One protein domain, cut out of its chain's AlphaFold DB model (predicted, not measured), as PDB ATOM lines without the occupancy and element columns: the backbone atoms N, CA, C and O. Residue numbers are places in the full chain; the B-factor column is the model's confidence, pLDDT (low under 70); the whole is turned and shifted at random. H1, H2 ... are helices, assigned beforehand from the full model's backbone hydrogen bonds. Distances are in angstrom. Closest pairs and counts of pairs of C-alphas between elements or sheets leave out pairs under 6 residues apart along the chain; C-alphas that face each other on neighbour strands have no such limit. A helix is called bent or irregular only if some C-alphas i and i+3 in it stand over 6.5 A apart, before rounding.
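Overview. This is residues 52 to 148 of the 238 residues of the protein "IPT/TIG domain-containing protein" of Candidatus Shapirobacteria bacterium CG10_big_fil_rev_8_21_14_0_10_38_14 (UniProt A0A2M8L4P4). A long bent helix, H1, runs between H2 and long H4, which stay apart; short H3 joins these at one end. The printed part has 97 residues with four named helices, H1 to H4 along the chain: all helix, loose, radius of gyration of the C-alphas 15.6 A, spans 46 by 25 by 18 A.

Arrangement. H1, residues 52 to 84, assigned as one helix by its hydrogen bonds, is bent: C-alphas 72 and 75 are 6.5 A apart. Its arms H1a, residues 52 to 72, and H1b, residues 75 to 84, stand at 27 degrees. H4, residues 119 to 147, touches H1a with residues 125 to 136 alone, at a steep tilt of 48 degrees, the same way; closest C-alphas Ser 68 and Ser 132, 5.1 A. H2, residues 95 to 108, touches H1a; closest C-alphas Ala 66 and Leu 103, 5.4 A. Every O i to N i+4 pair is within hydrogen-bond range in H1a, H1b, H2 and H4; in H3, residues 112 to 117, 1 of 2.

Along the chain. H1a, 30.4 A, begins at (231.207, 188.417, 223.157); H4, 41.7 A, ends at (237.121, 148.494, 238.483).

Size, cuts and confidence. The printed part has no cut and no long link; no printed residue is under 70 in pLDDT.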
ATOM      1  N   PHE A  52     231.715 189.627 222.519       82.94
ATOM      2  CA  PHE A  52     231.207 188.417 223.157       82.94
ATOM      3  C   PHE A  52     231.744 187.123 222.523       82.94
ATOM      4  O   PHE A  52     232.298 186.290 223.242       82.94
ATOM      5  N   LEU A  53     231.642 186.942 221.198       80.62
ATOM      6  CA  LEU A  53     232.129 185.713 220.554       80.62
ATOM      7  C   LEU A  53     233.657 185.580 220.634       80.62
ATOM      8  O   LEU A  53     234.173 184.467 220.757       80.62
ATOM      9  N   LEU A  54     234.391 186.694 220.636       81.81
ATOM     10  CA  LEU A  54     235.841 186.686 220.857       81.81
ATOM     11  C   LEU A  54     236.207 186.211 222.274       81.81
ATOM     12  O   LEU A  54     237.140 185.425 222.440       81.81
ATOM     13  N   ILE A  55     235.454 186.632 223.294       84.31
ATOM     14  CA  ILE A  55     235.645 186.163 224.676       84.31
ATOM     15  C   ILE A  55     235.274 184.681 224.795       84.31
ATOM     16  O   ILE A  55     236.051 183.890 225.333       84.31
ATOM     17  N   LEU A  56     234.120 184.284 224.254       85.50
ATOM     18  CA  LEU A  56     233.629 182.910 224.321       85.50
ATOM     19  C   LEU A  56     234.584 181.927 223.635       85.50
ATOM     20  O   LEU A  56     234.903 180.883 224.200       85.50
ATOM     21  N   THR A  57     235.088 182.263 222.445       83.06
ATOM     22  CA  THR A  57     236.059 181.409 221.742       83.06
ATOM     23  C   THR A  57     237.336 181.234 222.557       83.06
ATOM     24  O   THR A  57     237.791 180.101 222.712       83.06
ATOM     25  N   LYS A  58     237.867 182.309 223.161       86.81
ATOM     26  CA  LYS A  58     239.028 182.225 224.060       86.81
ATOM     27  C   LYS A  58     238.765 181.278 225.237       86.81
ATOM     28  O   LYS A  58     239.604 180.422 225.513       86.81
ATOM     29  N   LEU A  59     237.613 181.398 225.899       90.38
ATOM     30  CA  LEU A  59     237.243 180.523 227.019       90.38
ATOM     31  C   LEU A  59     237.151 179.053 226.593       90.38
ATOM     32  O   LEU A  59     237.684 178.184 227.281       90.38
ATOM     33  N   LEU A  60     236.536 178.777 225.441       90.31
ATOM     34  CA  LEU A  60     236.425 177.419 224.908       90.31
ATOM     35  C   LEU A  60     237.794 176.816 224.586       90.31
ATOM     36  O   LEU A  60     238.049 175.671 224.945       90.31
ATOM     37  N   ILE A  61     238.697 177.579 223.963       90.00
ATOM     38  CA  ILE A  61     240.055 177.107 223.648       90.00
ATOM     39  C   ILE A  61     240.820 176.769 224.930       90.00
ATOM     40  O   ILE A  61     241.437 175.709 225.011       90.00
ATOM     41  N   VAL A  62     240.748 177.639 225.942       94.62
ATOM     42  CA  VAL A  62     241.379 177.411 227.251       94.62
ATOM     43  C   VAL A  62     240.827 176.146 227.906       94.62
ATOM     44  O   VAL A  62     241.605 175.315 228.370       94.62
ATOM     45  N   ALA A  63     239.504 175.970 227.907       94.56
ATOM     46  CA  ALA A  63     238.859 174.794 228.483       94.56
ATOM     47  C   ALA A  63     239.260 173.504 227.753       94.56
ATOM     48  O   ALA A  63     239.638 172.526 228.396       94.56
ATOM     49  N   ILE A  64     239.236 173.511 226.416       93.56
ATOM     50  CA  ILE A  64     239.638 172.363 225.595       93.56
ATOM     51  C   ILE A  64     241.100 172.005 225.866       93.56
ATOM     52  O   ILE A  64     241.409 170.841 226.109       93.56
ATOM     53  N   PHE A  65     241.995 172.993 225.882       93.50
ATOM     54  CA  PHE A  65     243.413 172.748 226.118       93.50
ATOM     55  C   PHE A  65     243.681 172.225 227.537       93.50
ATOM     56  O   PHE A  65     244.439 171.269 227.703       93.50
ATOM     57  N   ALA A  66     243.008 172.785 228.548       96.44
ATOM     58  CA  ALA A  66     243.080 172.304 229.925       96.44
ATOM     59  C   ALA A  66     242.610 170.846 230.046       96.44
ATOM     60  O   ALA A  66     243.305 170.027 230.646       96.44
ATOM     61  N   LEU A  67     241.478 170.500 229.426       96.62
ATOM     62  CA  LEU A  67     240.966 169.129 229.399       96.62
ATOM     63  C   LEU A  67     241.911 168.174 228.665       96.62
ATOM     64  O   LEU A  67     242.089 167.042 229.111       96.62
ATOM     65  N   SER A  68     242.540 168.618 227.575       96.94
ATOM     66  CA  SER A  68     243.516 167.805 226.846       96.94
ATOM     67  C   SER A  68     244.799 167.557 227.636       96.94
ATOM     68  O   SER A  68     245.346 166.461 227.601       96.94
ATOM     69  N   VAL A  69     245.280 168.536 228.399       96.69
ATOM     70  CA  VAL A  69     246.427 168.328 229.297       96.69
ATOM     71  C   VAL A  69     246.045 167.411 230.459       96.69
ATOM     72  O   VAL A  69     246.789 166.488 230.797       96.69
ATOM     73  N   TYR A  70     244.863 167.618 231.040       97.06
ATOM     74  CA  TYR A  70     244.324 166.767 232.096       97.06
ATOM     75  C   TYR A  70     244.219 165.303 231.646       97.06
ATOM     76  O   TYR A  70     244.655 164.399 232.361       97.06
ATOM     77  N   SER A  71     243.690 165.054 230.448       96.56
ATOM     78  CA  SER A  71     243.531 163.696 229.928       96.56
ATOM     79  C   SER A  71     244.863 163.009 229.628       96.56
ATOM     80  O   SER A  71     244.974 161.805 229.838       96.56
ATOM     81  N   LEU A  72     245.872 163.752 229.168       96.25
ATOM     82  CA  LEU A  72     247.177 163.199 228.801       96.25
ATOM     83  C   LEU A  72     248.090 162.934 229.993       96.25
ATOM     84  O   LEU A  72     248.942 162.054 229.913       96.25
ATOM     85  N   ILE A  73     247.941 163.700 231.072       94.44
ATOM     86  CA  ILE A  73     248.872 163.651 232.204       94.44
ATOM     87  C   ILE A  73     248.190 163.078 233.440       94.44
ATOM     88  O   ILE A  73     248.634 162.068 233.982       94.44
ATOM     89  N   TYR A  74     247.104 163.709 233.886       95.69
ATOM     90  CA  TYR A  74     246.490 163.362 235.161       95.69
ATOM     91  C   TYR A  74     245.820 161.987 235.114       95.69
ATOM     92  O   TYR A  74     246.034 161.189 236.020       95.69
ATOM     93  N   LEU A  75     245.060 161.670 234.059       95.00
ATOM     94  CA  LEU A  75     244.354 160.384 233.985       95.00
ATOM     95  C   LEU A  75     245.303 159.168 233.963       95.00
ATOM     96  O   LEU A  75     245.084 158.247 234.752       95.00
ATOM     97  N   PRO A  76     246.377 159.128 233.146       94.75
ATOM     98  CA  PRO A  76     247.343 158.032 233.206       94.75
ATOM     99  C   PRO A  76     248.041 157.927 234.563       94.75
ATOM    100  O   PRO A  76     248.266 156.820 235.050       94.75
ATOM    101  N   LEU A  77     248.357 159.061 235.193       94.38
ATOM    102  CA  LEU A  77     249.007 159.089 236.500       94.38
ATOM    103  C   LEU A  77     248.074 158.582 237.608       94.38
ATOM    104  O   LEU A  77     248.483 157.751 238.416       94.38
ATOM    105  N   GLU A  78     246.809 159.007 237.604       94.56
ATOM    106  CA  GLU A  78     245.771 158.463 238.482       94.56
ATOM    107  C   GLU A  78     245.666 156.946 238.301       94.56
ATOM    108  O   GLU A  78     245.720 156.211 239.284       94.56
ATOM    109  N   PHE A  79     245.581 156.473 237.054       94.19
ATOM    110  CA  PHE A  79     245.495 155.044 236.750       94.19
ATOM    111  C   PHE A  79     246.685 154.261 237.307       94.19
ATOM    112  O   PHE A  79     246.501 153.205 237.911       94.19
ATOM    113  N   LEU A  80     247.909 154.772 237.147       94.12
ATOM    114  CA  LEU A  80     249.102 154.124 237.693       94.12
ATOM    115  C   LEU A  80     249.006 153.982 239.214       94.12
ATOM    116  O   LEU A  80     249.224 152.892 239.739       94.12
ATOM    117  N   ILE A  81     248.613 155.048 239.908       94.19
ATOM    118  CA  ILE A  81     248.521 155.074 241.372       94.19
ATOM    119  C   ILE A  81     247.429 154.130 241.889       94.19
ATOM    120  O   ILE A  81     247.670 153.387 242.846       94.19
ATOM    121  N   THR A  82     246.238 154.144 241.282       93.06
ATOM    122  CA  THR A  82     245.070 153.437 241.831       93.06
ATOM    123  C   THR A  82     244.913 152.010 241.317       93.06
ATOM    124  O   THR A  82     244.397 151.167 242.047       93.06
ATOM    125  N   GLU A  83     245.347 151.717 240.086       92.31
ATOM    126  CA  GLU A  83     245.061 150.449 239.391       92.31
ATOM    127  C   GLU A  83     246.288 149.574 239.133       92.31
ATOM    128  O   GLU A  83     246.138 148.369 238.903       92.31
ATOM    129  N   ILE A  84     247.489 150.156 239.109       91.12
ATOM    130  CA  ILE A  84     248.732 149.417 238.841       91.12
ATOM    131  C   ILE A  84     249.539 149.260 240.125       91.12
ATOM    132  O   ILE A  84     249.856 148.140 240.513       91.12
ATOM    133  N   TRP A  85     249.850 150.366 240.794       92.50
ATOM    134  CA  TRP A  85     250.635 150.362 242.026       92.50
ATOM    135  C   TRP A  85     249.797 150.111 243.272       92.50
ATOM    136  O   TRP A  85     250.367 149.805 244.313       92.50
ATOM    137  N   LEU A  86     248.467 150.219 243.165       93.62
ATOM    138  CA  LEU A  86     247.528 149.989 244.264       93.62
ATOM    139  C   LEU A  86     247.944 150.752 245.536       93.62
ATOM    140  O   LEU A  86     247.890 150.212 246.633       93.62
ATOM    141  N   ILE A  87     248.380 152.007 245.401       91.81
ATOM    142  CA  ILE A  87     248.820 152.819 246.551       91.81
ATOM    143  C   ILE A  87     247.600 153.266 247.360       91.81
ATOM    144  O   ILE A  87     247.604 153.250 248.587       91.81
ATOM    145  N   THR A  88     246.538 153.658 246.659       90.88
ATOM    146  CA  THR A  88     245.266 154.072 247.254       90.88
ATOM    147  C   THR A  88     244.101 153.590 246.399       90.88
ATOM    148  O   THR A  88     244.233 153.595 245.174       90.88
ATOM    149  N   PRO A  89     242.938 153.267 246.991       87.38
ATOM    150  CA  PRO A  89     241.748 152.891 246.228       87.38
ATOM    151  C   PRO A  89     241.196 154.031 245.378       87.38
ATOM    152  O   PRO A  89     240.689 153.802 244.282       87.38
ATOM    153  N   LYS A  90     241.301 155.270 245.864       89.00
ATOM    154  CA  LYS A  90     240.776 156.438 245.168       89.00
ATOM    155  C   LYS A  90     241.537 157.692 245.575       89.00
ATOM    156  O   LYS A  90     241.806 157.900 246.754       89.00
ATOM    157  N   ILE A  91     241.825 158.546 244.598       91.38
ATOM    158  CA  ILE A  91     242.323 159.901 244.850       91.38
ATOM    159  C   ILE A  91     241.152 160.768 245.357       91.38
ATOM    160  O   ILE A  91     240.031 160.617 244.858       91.38
ATOM    161  N   PRO A  92     241.360 161.679 246.330       94.25
ATOM    162  CA  PRO A  92     240.302 162.554 246.823       94.25
ATOM    163  C   PRO A  92     239.595 163.316 245.695       94.25
ATOM    164  O   PRO A  92     240.237 163.865 244.797       94.25
ATOM    165  N   SER A  93     238.263 163.400 245.767       89.94
ATOM    166  CA  SER A  93     237.421 163.982 244.708       89.94
ATOM    167  C   SER A  93     237.718 165.454 244.417       89.94
ATOM    168  O   SER A  93     237.380 165.934 243.341       89.94
ATOM    169  N   MET A  94     238.380 166.155 245.341       93.38
ATOM    170  CA  MET A  94     238.763 167.561 245.196       93.38
ATOM    171  C   MET A  94     240.006 167.775 244.322       93.38
ATOM    172  O   MET A  94     240.179 168.863 243.781       93.38
ATOM    173  N   VAL A  95     240.864 166.765 244.135       94.06
ATOM    174  CA  VAL A  95     242.130 166.939 243.397       94.06
ATOM    175  C   VAL A  95     241.876 167.258 241.923       94.06
ATOM    176  O   VAL A  95     242.460 168.194 241.383       94.06
ATOM    177  N   SER A  96     240.964 166.520 241.286       93.00
ATOM    178  CA  SER A  96     240.590 166.716 239.880       93.00
ATOM    179  C   SER A  96     240.074 168.137 239.570       93.00
ATOM    180  O   SER A  96     240.664 168.793 238.706       93.00
ATOM    181  N   PRO A  97     239.043 168.671 240.262       94.25
ATOM    182  CA  PRO A  97     238.541 170.015 239.985       94.25
ATOM    183  C   PRO A  97     239.567 171.102 240.317       94.25
ATOM    184  O   PRO A  97     239.699 172.050 239.547       94.25
ATOM    185  N   VAL A  98     240.336 170.962 241.404       96.81
ATOM    186  CA  VAL A  98     241.398 171.925 241.744       96.81
ATOM    187  C   VAL A  98     242.460 171.973 240.646       96.81
ATOM    188  O   VAL A  98     242.833 173.059 240.203       96.81
ATOM    189  N   LEU A  99     242.903 170.818 240.146       96.50
ATOM    190  CA  LEU A  99     243.882 170.749 239.063       96.50
ATOM    191  C   LEU A  99     243.337 171.361 237.767       96.50
ATOM    192  O   LEU A  99     244.049 172.112 237.104       96.50
ATOM    193  N   LEU A 100     242.069 171.112 237.426       96.50
ATOM    194  CA  LEU A 100     241.426 171.749 236.273       96.50
ATOM    195  C   LEU A 100     241.339 173.272 236.424       96.50
ATOM    196  O   LEU A 100     241.638 173.981 235.466       96.50
ATOM    197  N   ILE A 101     240.993 173.786 237.606       96.38
ATOM    198  CA  ILE A 101     240.965 175.232 237.879       96.38
ATOM    199  C   ILE A 101     242.362 175.840 237.705       96.38
ATOM    200  O   ILE A 101     242.496 176.878 237.058       96.38
ATOM    201  N   ILE A 102     243.403 175.177 238.218       97.12
ATOM    202  CA  ILE A 102     244.798 175.614 238.059       97.12
ATOM    203  C   ILE A 102     245.193 175.636 236.578       97.12
ATOM    204  O   ILE A 102     245.743 176.634 236.107       97.12
ATOM    205  N   LEU A 103     244.881 174.577 235.822       97.12
ATOM    206  CA  LEU A 103     245.171 174.506 234.387       97.12
ATOM    207  C   LEU A 103     244.442 175.609 233.609       97.12
ATOM    208  O   LEU A 103     245.063 176.302 232.805       97.12
ATOM    209  N   ILE A 104     243.149 175.812 233.868       96.88
ATOM    210  CA  ILE A 104     242.351 176.870 233.231       96.88
ATOM    211  C   ILE A 104     242.927 178.249 233.571       96.88
ATOM    212  O   ILE A 104     243.117 179.071 232.673       96.88
ATOM    213  N   GLY A 105     243.254 178.499 234.842       95.19
ATOM    214  CA  GLY A 105     243.855 179.752 235.297       95.19
ATOM    215  C   GLY A 105     245.196 180.040 234.620       95.19
ATOM    216  O   GLY A 105     245.414 181.155 234.142       95.19
ATOM    217  N   GLY A 106     246.056 179.023 234.504       94.56
ATOM    218  CA  GLY A 106     247.344 179.118 233.817       94.56
ATOM    219  C   GLY A 106     247.199 179.368 232.315       94.56
ATOM    220  O   GLY A 106     247.803 180.293 231.773       94.56
ATOM    221  N   PHE A 107     246.348 178.601 231.629       94.62
ATOM    222  CA  PHE A 107     246.157 178.738 230.181       94.62
ATOM    223  C   PHE A 107     245.366 179.987 229.776       94.62
ATOM    224  O   PHE A 107     245.502 180.443 228.639       94.62
ATOM    225  N   SER A 108     244.591 180.585 230.685       93.69
ATOM    226  CA  SER A 108     243.895 181.861 230.458       93.69
ATOM    227  C   SER A 108     244.856 183.031 230.185       93.69
ATOM    228  O   SER A 108     244.523 183.952 229.425       93.69
ATOM    229  N   GLN A 109     246.074 182.959 230.739       92.88
ATOM    230  CA  GLN A 109     247.127 183.968 230.558       92.88
ATOM    231  C   GLN A 109     247.724 183.964 229.141       92.88
ATOM    232  O   GLN A 109     248.381 184.919 228.733       92.88
ATOM    233  N   ILE A 110     247.497 182.903 228.360       90.25
ATOM    234  CA  ILE A 110     248.029 182.781 227.003       90.25
ATOM    235  C   ILE A 110     247.175 183.601 226.031       90.25
ATOM    236  O   ILE A 110     245.941 183.522 226.008       90.25
ATOM    237  N   ASN A 111     247.838 184.360 225.159       88.38
ATOM    238  CA  ASN A 111     247.173 185.074 224.076       88.38
ATOM    239  C   ASN A 111     246.877 184.136 222.887       88.38
ATOM    240  O   ASN A 111     247.601 184.085 221.888       88.38
ATOM    241  N   TRP A 112     245.804 183.353 223.021       86.06
ATOM    242  CA  TRP A 112     245.381 182.344 222.043       86.06
ATOM    243  C   TRP A 112     245.038 182.912 220.661       86.06
ATOM    244  O   TRP A 112     245.250 182.230 219.659       86.06
ATOM    245  N   ASN A 113     244.575 184.164 220.592       82.19
ATOM    246  CA  ASN A 113     244.192 184.807 219.334       82.19
ATOM    247  C   ASN A 113     245.373 184.922 218.367       82.19
ATOM    248  O   ASN A 113     245.212 184.692 217.170       82.19
ATOM    249  N   ASP A 114     246.565 185.231 218.875       85.44
ATOM    250  CA  ASP A 114     247.758 185.349 218.037       85.44
ATOM    251  C   ASP A 114     248.351 183.986 217.692       85.44
ATOM    252  O   ASP A 114     248.751 183.752 216.550       85.44
ATOM    253  N   ARG A 115     248.324 183.042 218.640       86.12
ATOM    254  CA  ARG A 115     248.784 181.666 218.405       86.12
ATOM    255  C   ARG A 115     247.975 180.988 217.300       86.12
ATOM    256  O   ARG A 115     248.554 180.405 216.388       86.12
ATOM    257  N   LEU A 116     246.649 181.118 217.325       84.88
ATOM    258  CA  LEU A 116     245.752 180.446 216.378       84.88
ATOM    259  C   LEU A 116     245.767 181.015 214.956       84.88
ATOM    260  O   LEU A 116     245.333 180.328 214.027       84.88
ATOM    261  N   LYS A 117     246.299 182.224 214.738       87.62
ATOM    262  CA  LYS A 117     246.506 182.747 213.375       87.62
ATOM    263  C   LYS A 117     247.471 181.852 212.592       87.62
ATOM    264  O   LYS A 117     247.256 181.586 211.404       87.62
ATOM    265  N   VAL A 118     248.479 181.300 213.264       91.44
ATOM    266  CA  VAL A 118     249.501 180.444 212.653       91.44
ATOM    267  C   VAL A 118     248.925 179.056 212.331       91.44
ATOM    268  O   VAL A 118     248.359 178.380 213.190       91.44
ATOM    269  N   LYS A 119     249.069 178.602 211.076       90.81
ATOM    270  CA  LYS A 119     248.539 177.301 210.612       90.81
ATOM    271  C   LYS A 119     249.102 176.116 211.410       90.81
ATOM    272  O   LYS A 119     248.352 175.196 211.722       90.81
ATOM    273  N   SER A 120     250.389 176.147 211.765       91.06
ATOM    274  CA  SER A 120     251.033 175.079 212.544       91.06
ATOM    275  C   SER A 120     250.419 174.915 213.935       91.06
ATOM    276  O   SER A 120     250.172 173.791 214.349       91.06
ATOM    277  N   TRP A 121     250.083 176.012 214.619       89.62
ATOM    278  CA  TRP A 121     249.417 175.975 215.925       89.62
ATOM    279  C   TRP A 121     248.007 175.385 215.852       89.62
ATOM    280  O   TRP A 121     247.615 174.626 216.736       89.62
ATOM    281  N   ARG A 122     247.256 175.674 214.782       88.25
ATOM    282  CA  ARG A 122     245.944 175.049 214.543       88.25
ATOM    283  C   ARG A 122     246.066 173.540 214.339       88.25
ATOM    284  O   ARG A 122     245.322 172.786 214.953       88.25
ATOM    285  N   LEU A 123     247.023 173.105 213.517       91.06
ATOM    286  CA  LEU A 123     247.290 171.680 213.298       91.06
ATOM    287  C   LEU A 123     247.749 170.987 214.582       91.06
ATOM    288  O   LEU A 123     247.245 169.916 214.904       91.06
ATOM    289  N   PHE A 124     248.645 171.622 215.338       93.62
ATOM    290  CA  PHE A 124     249.104 171.121 216.628       93.62
ATOM    291  C   PHE A 124     247.938 170.903 217.591       93.62
ATOM    292  O   PHE A 124     247.813 169.814 218.134       93.62
ATOM    293  N   LEU A 125     247.055 171.892 217.763       91.12
ATOM    294  CA  LEU A 125     245.904 171.754 218.657       91.12
ATOM    295  C   LEU A 125     244.954 170.643 218.217       91.12
ATOM    296  O   LEU A 125     244.490 169.885 219.061       91.12
ATOM    297  N   LEU A 126     244.697 170.505 216.915       93.12
ATOM    298  CA  LEU A 126     243.865 169.416 216.402       93.12
ATOM    299  C   LEU A 126     244.475 168.048 216.723       93.12
ATOM    300  O   LEU A 126     243.797 167.194 217.287       93.12
ATOM    301  N   VAL A 127     245.762 167.857 216.422       95.44
ATOM    302  CA  VAL A 127     246.479 166.613 216.736       95.44
ATOM    303  C   VAL A 127     246.493 166.364 218.246       95.44
ATOM    304  O   VAL A 127     246.210 165.256 218.687       95.44
ATOM    305  N   PHE A 128     246.746 167.398 219.045       95.38
ATOM    306  CA  PHE A 128     246.780 167.320 220.501       95.38
ATOM    307  C   PHE A 128     245.435 166.878 221.091       95.38
ATOM    308  O   PHE A 128     245.403 165.970 221.919       95.38
ATOM    309  N   ILE A 129     244.324 167.451 220.616       95.06
ATOM    310  CA  ILE A 129     242.965 167.074 221.032       95.06
ATOM    311  C   ILE A 129     242.654 165.631 220.631       95.06
ATOM    312  O   ILE A 129     242.105 164.884 221.440       95.06
ATOM    313  N   ILE A 130     243.027 165.223 219.413       96.25
ATOM    314  CA  ILE A 130     242.829 163.849 218.930       96.25
ATOM    315  C   ILE A 130     243.593 162.860 219.814       96.25
ATOM    316  O   ILE A 130     242.996 161.902 220.305       96.25
ATOM    317  N   ILE A 131     244.880 163.107 220.076       97.19
ATOM    318  CA  ILE A 131     245.704 162.243 220.935       97.19
ATOM    319  C   ILE A 131     245.118 162.198 222.352       97.19
ATOM    320  O   ILE A 131     244.940 161.113 222.901       97.19
ATOM    321  N   SER A 132     244.747 163.348 222.919       97.44
ATOM    322  CA  SER A 132     244.049 163.435 224.209       97.44
ATOM    323  C   SER A 132     242.783 162.573 224.233       97.44
ATOM    324  O   SER A 132     242.549 161.839 225.191       97.44
ATOM    325  N   GLY A 133     241.962 162.648 223.182       96.31
ATOM    326  CA  GLY A 133     240.738 161.859 223.060       96.31
ATOM    327  C   GLY A 133     241.021 160.358 223.019       96.31
ATOM    328  O   GLY A 133     240.372 159.596 223.732       96.31
ATOM    329  N   LEU A 134     242.027 159.934 222.250       96.56
ATOM    330  CA  LEU A 134     242.450 158.533 222.183       96.56
ATOM    331  C   LEU A 134     242.963 158.024 223.536       96.56
ATOM    332  O   LEU A 134     242.561 156.946 223.976       96.56
ATOM    333  N   VAL A 135     243.791 158.814 224.226       96.69
ATOM    334  CA  VAL A 135     244.294 158.476 225.566       96.69
ATOM    335  C   VAL A 135     243.148 158.383 226.568       96.69
ATOM    336  O   VAL A 135     243.088 157.416 227.324       96.69
ATOM    337  N   TYR A 136     242.200 159.321 226.541       96.25
ATOM    338  CA  TYR A 136     241.012 159.276 227.394       96.25
ATOM    339  C   TYR A 136     240.177 158.009 227.163       96.25
ATOM    340  O   TYR A 136     239.782 157.348 228.124       96.25
ATOM    341  N   LEU A 137     239.926 157.646 225.901       95.12
ATOM    342  CA  LEU A 137     239.167 156.442 225.559       95.12
ATOM    343  C   LEU A 137     239.883 155.173 226.039       95.12
ATOM    344  O   LEU A 137     239.252 154.328 226.678       95.12
ATOM    345  N   GLY A 138     241.195 155.077 225.804       93.62
ATOM    346  CA  GLY A 138     242.015 153.959 226.273       93.62
ATOM    347  C   GLY A 138     242.050 153.860 227.800       93.62
ATOM    348  O   GLY A 138     241.825 152.785 228.357       93.62
ATOM    349  N   TYR A 139     242.254 154.983 228.494       94.25
ATOM    350  CA  TYR A 139     242.170 155.060 229.955       94.25
ATOM    351  C   TYR A 139     240.812 154.563 230.457       94.25
ATOM    352  O   TYR A 139     240.757 153.697 231.328       94.25
ATOM    353  N   ARG A 140     239.711 155.075 229.890       92.94
ATOM    354  CA  ARG A 140     238.353 154.743 230.333       92.94
ATOM    355  C   ARG A 140     238.069 153.255 230.170       92.94
ATOM    356  O   ARG A 140     237.551 152.635 231.095       92.94
ATOM    357  N   GLN A 141     238.429 152.680 229.025       94.19
ATOM    358  CA  GLN A 141     238.247 151.255 228.766       94.19
ATOM    359  C   GLN A 141     239.042 150.397 229.760       94.19
ATOM    360  O   GLN A 141     238.487 149.481 230.366       94.19
ATOM    361  N   ASN A 142     240.318 150.725 229.977       92.06
ATOM    362  CA  ASN A 142     241.187 149.982 230.888       92.06
ATOM    363  C   ASN A 142     240.751 150.099 232.353       92.06
ATOM    364  O   ASN A 142     240.824 149.119 233.093       92.06
ATOM    365  N   LYS A 143     240.283 151.278 232.773       91.06
ATOM    366  CA  LYS A 143     239.787 151.503 234.134       91.06
ATOM    367  C   LYS A 143     238.517 150.697 234.404       91.06
ATOM    368  O   LYS A 143     238.482 149.966 235.387       91.06
ATOM    369  N   LEU A 144     237.541 150.727 233.493       90.62
ATOM    370  CA  LEU A 144     236.317 149.917 233.603       90.62
ATOM    371  C   LEU A 144     236.618 148.413 233.672       90.62
ATOM    372  O   LEU A 144     235.989 147.683 234.432       90.62
ATOM    373  N   ALA A 145     237.612 147.943 232.913       90.81
ATOM    374  CA  ALA A 145     238.011 146.538 232.925       90.81
ATOM    375  C   ALA A 145     238.595 146.075 234.275       90.81
ATOM    376  O   ALA A 145     238.572 144.880 234.564       90.81
ATOM    377  N   ARG A 146     239.126 146.994 235.093       91.38
ATOM    378  CA  ARG A 146     239.773 146.687 236.382       91.38
ATOM    379  C   ARG A 146     238.957 147.093 237.604       91.38
ATOM    380  O   ARG A 146     239.251 146.635 238.709       91.38
ATOM    381  N   GLU A 147     237.942 147.926 237.414       88.31
ATOM    382  CA  GLU A 147     237.121 148.494 238.483       88.31
ATOM    383  C   GLU A 147     236.499 147.422 239.379       88.31
ATOM    384  O   GLU A 147     236.447 147.608 240.587       88.31
ATOM    385  N   TYR A 148     236.110 146.280 238.808       89.56
ATOM    386  CA  TYR A 148     235.457 145.182 239.521       89.56
ATOM    387  C   TYR A 148     236.417 144.082 239.990       89.56
ATOM    388  O   TYR A 148     235.953 143.062 240.506       89.56
TER     389      TYR A 148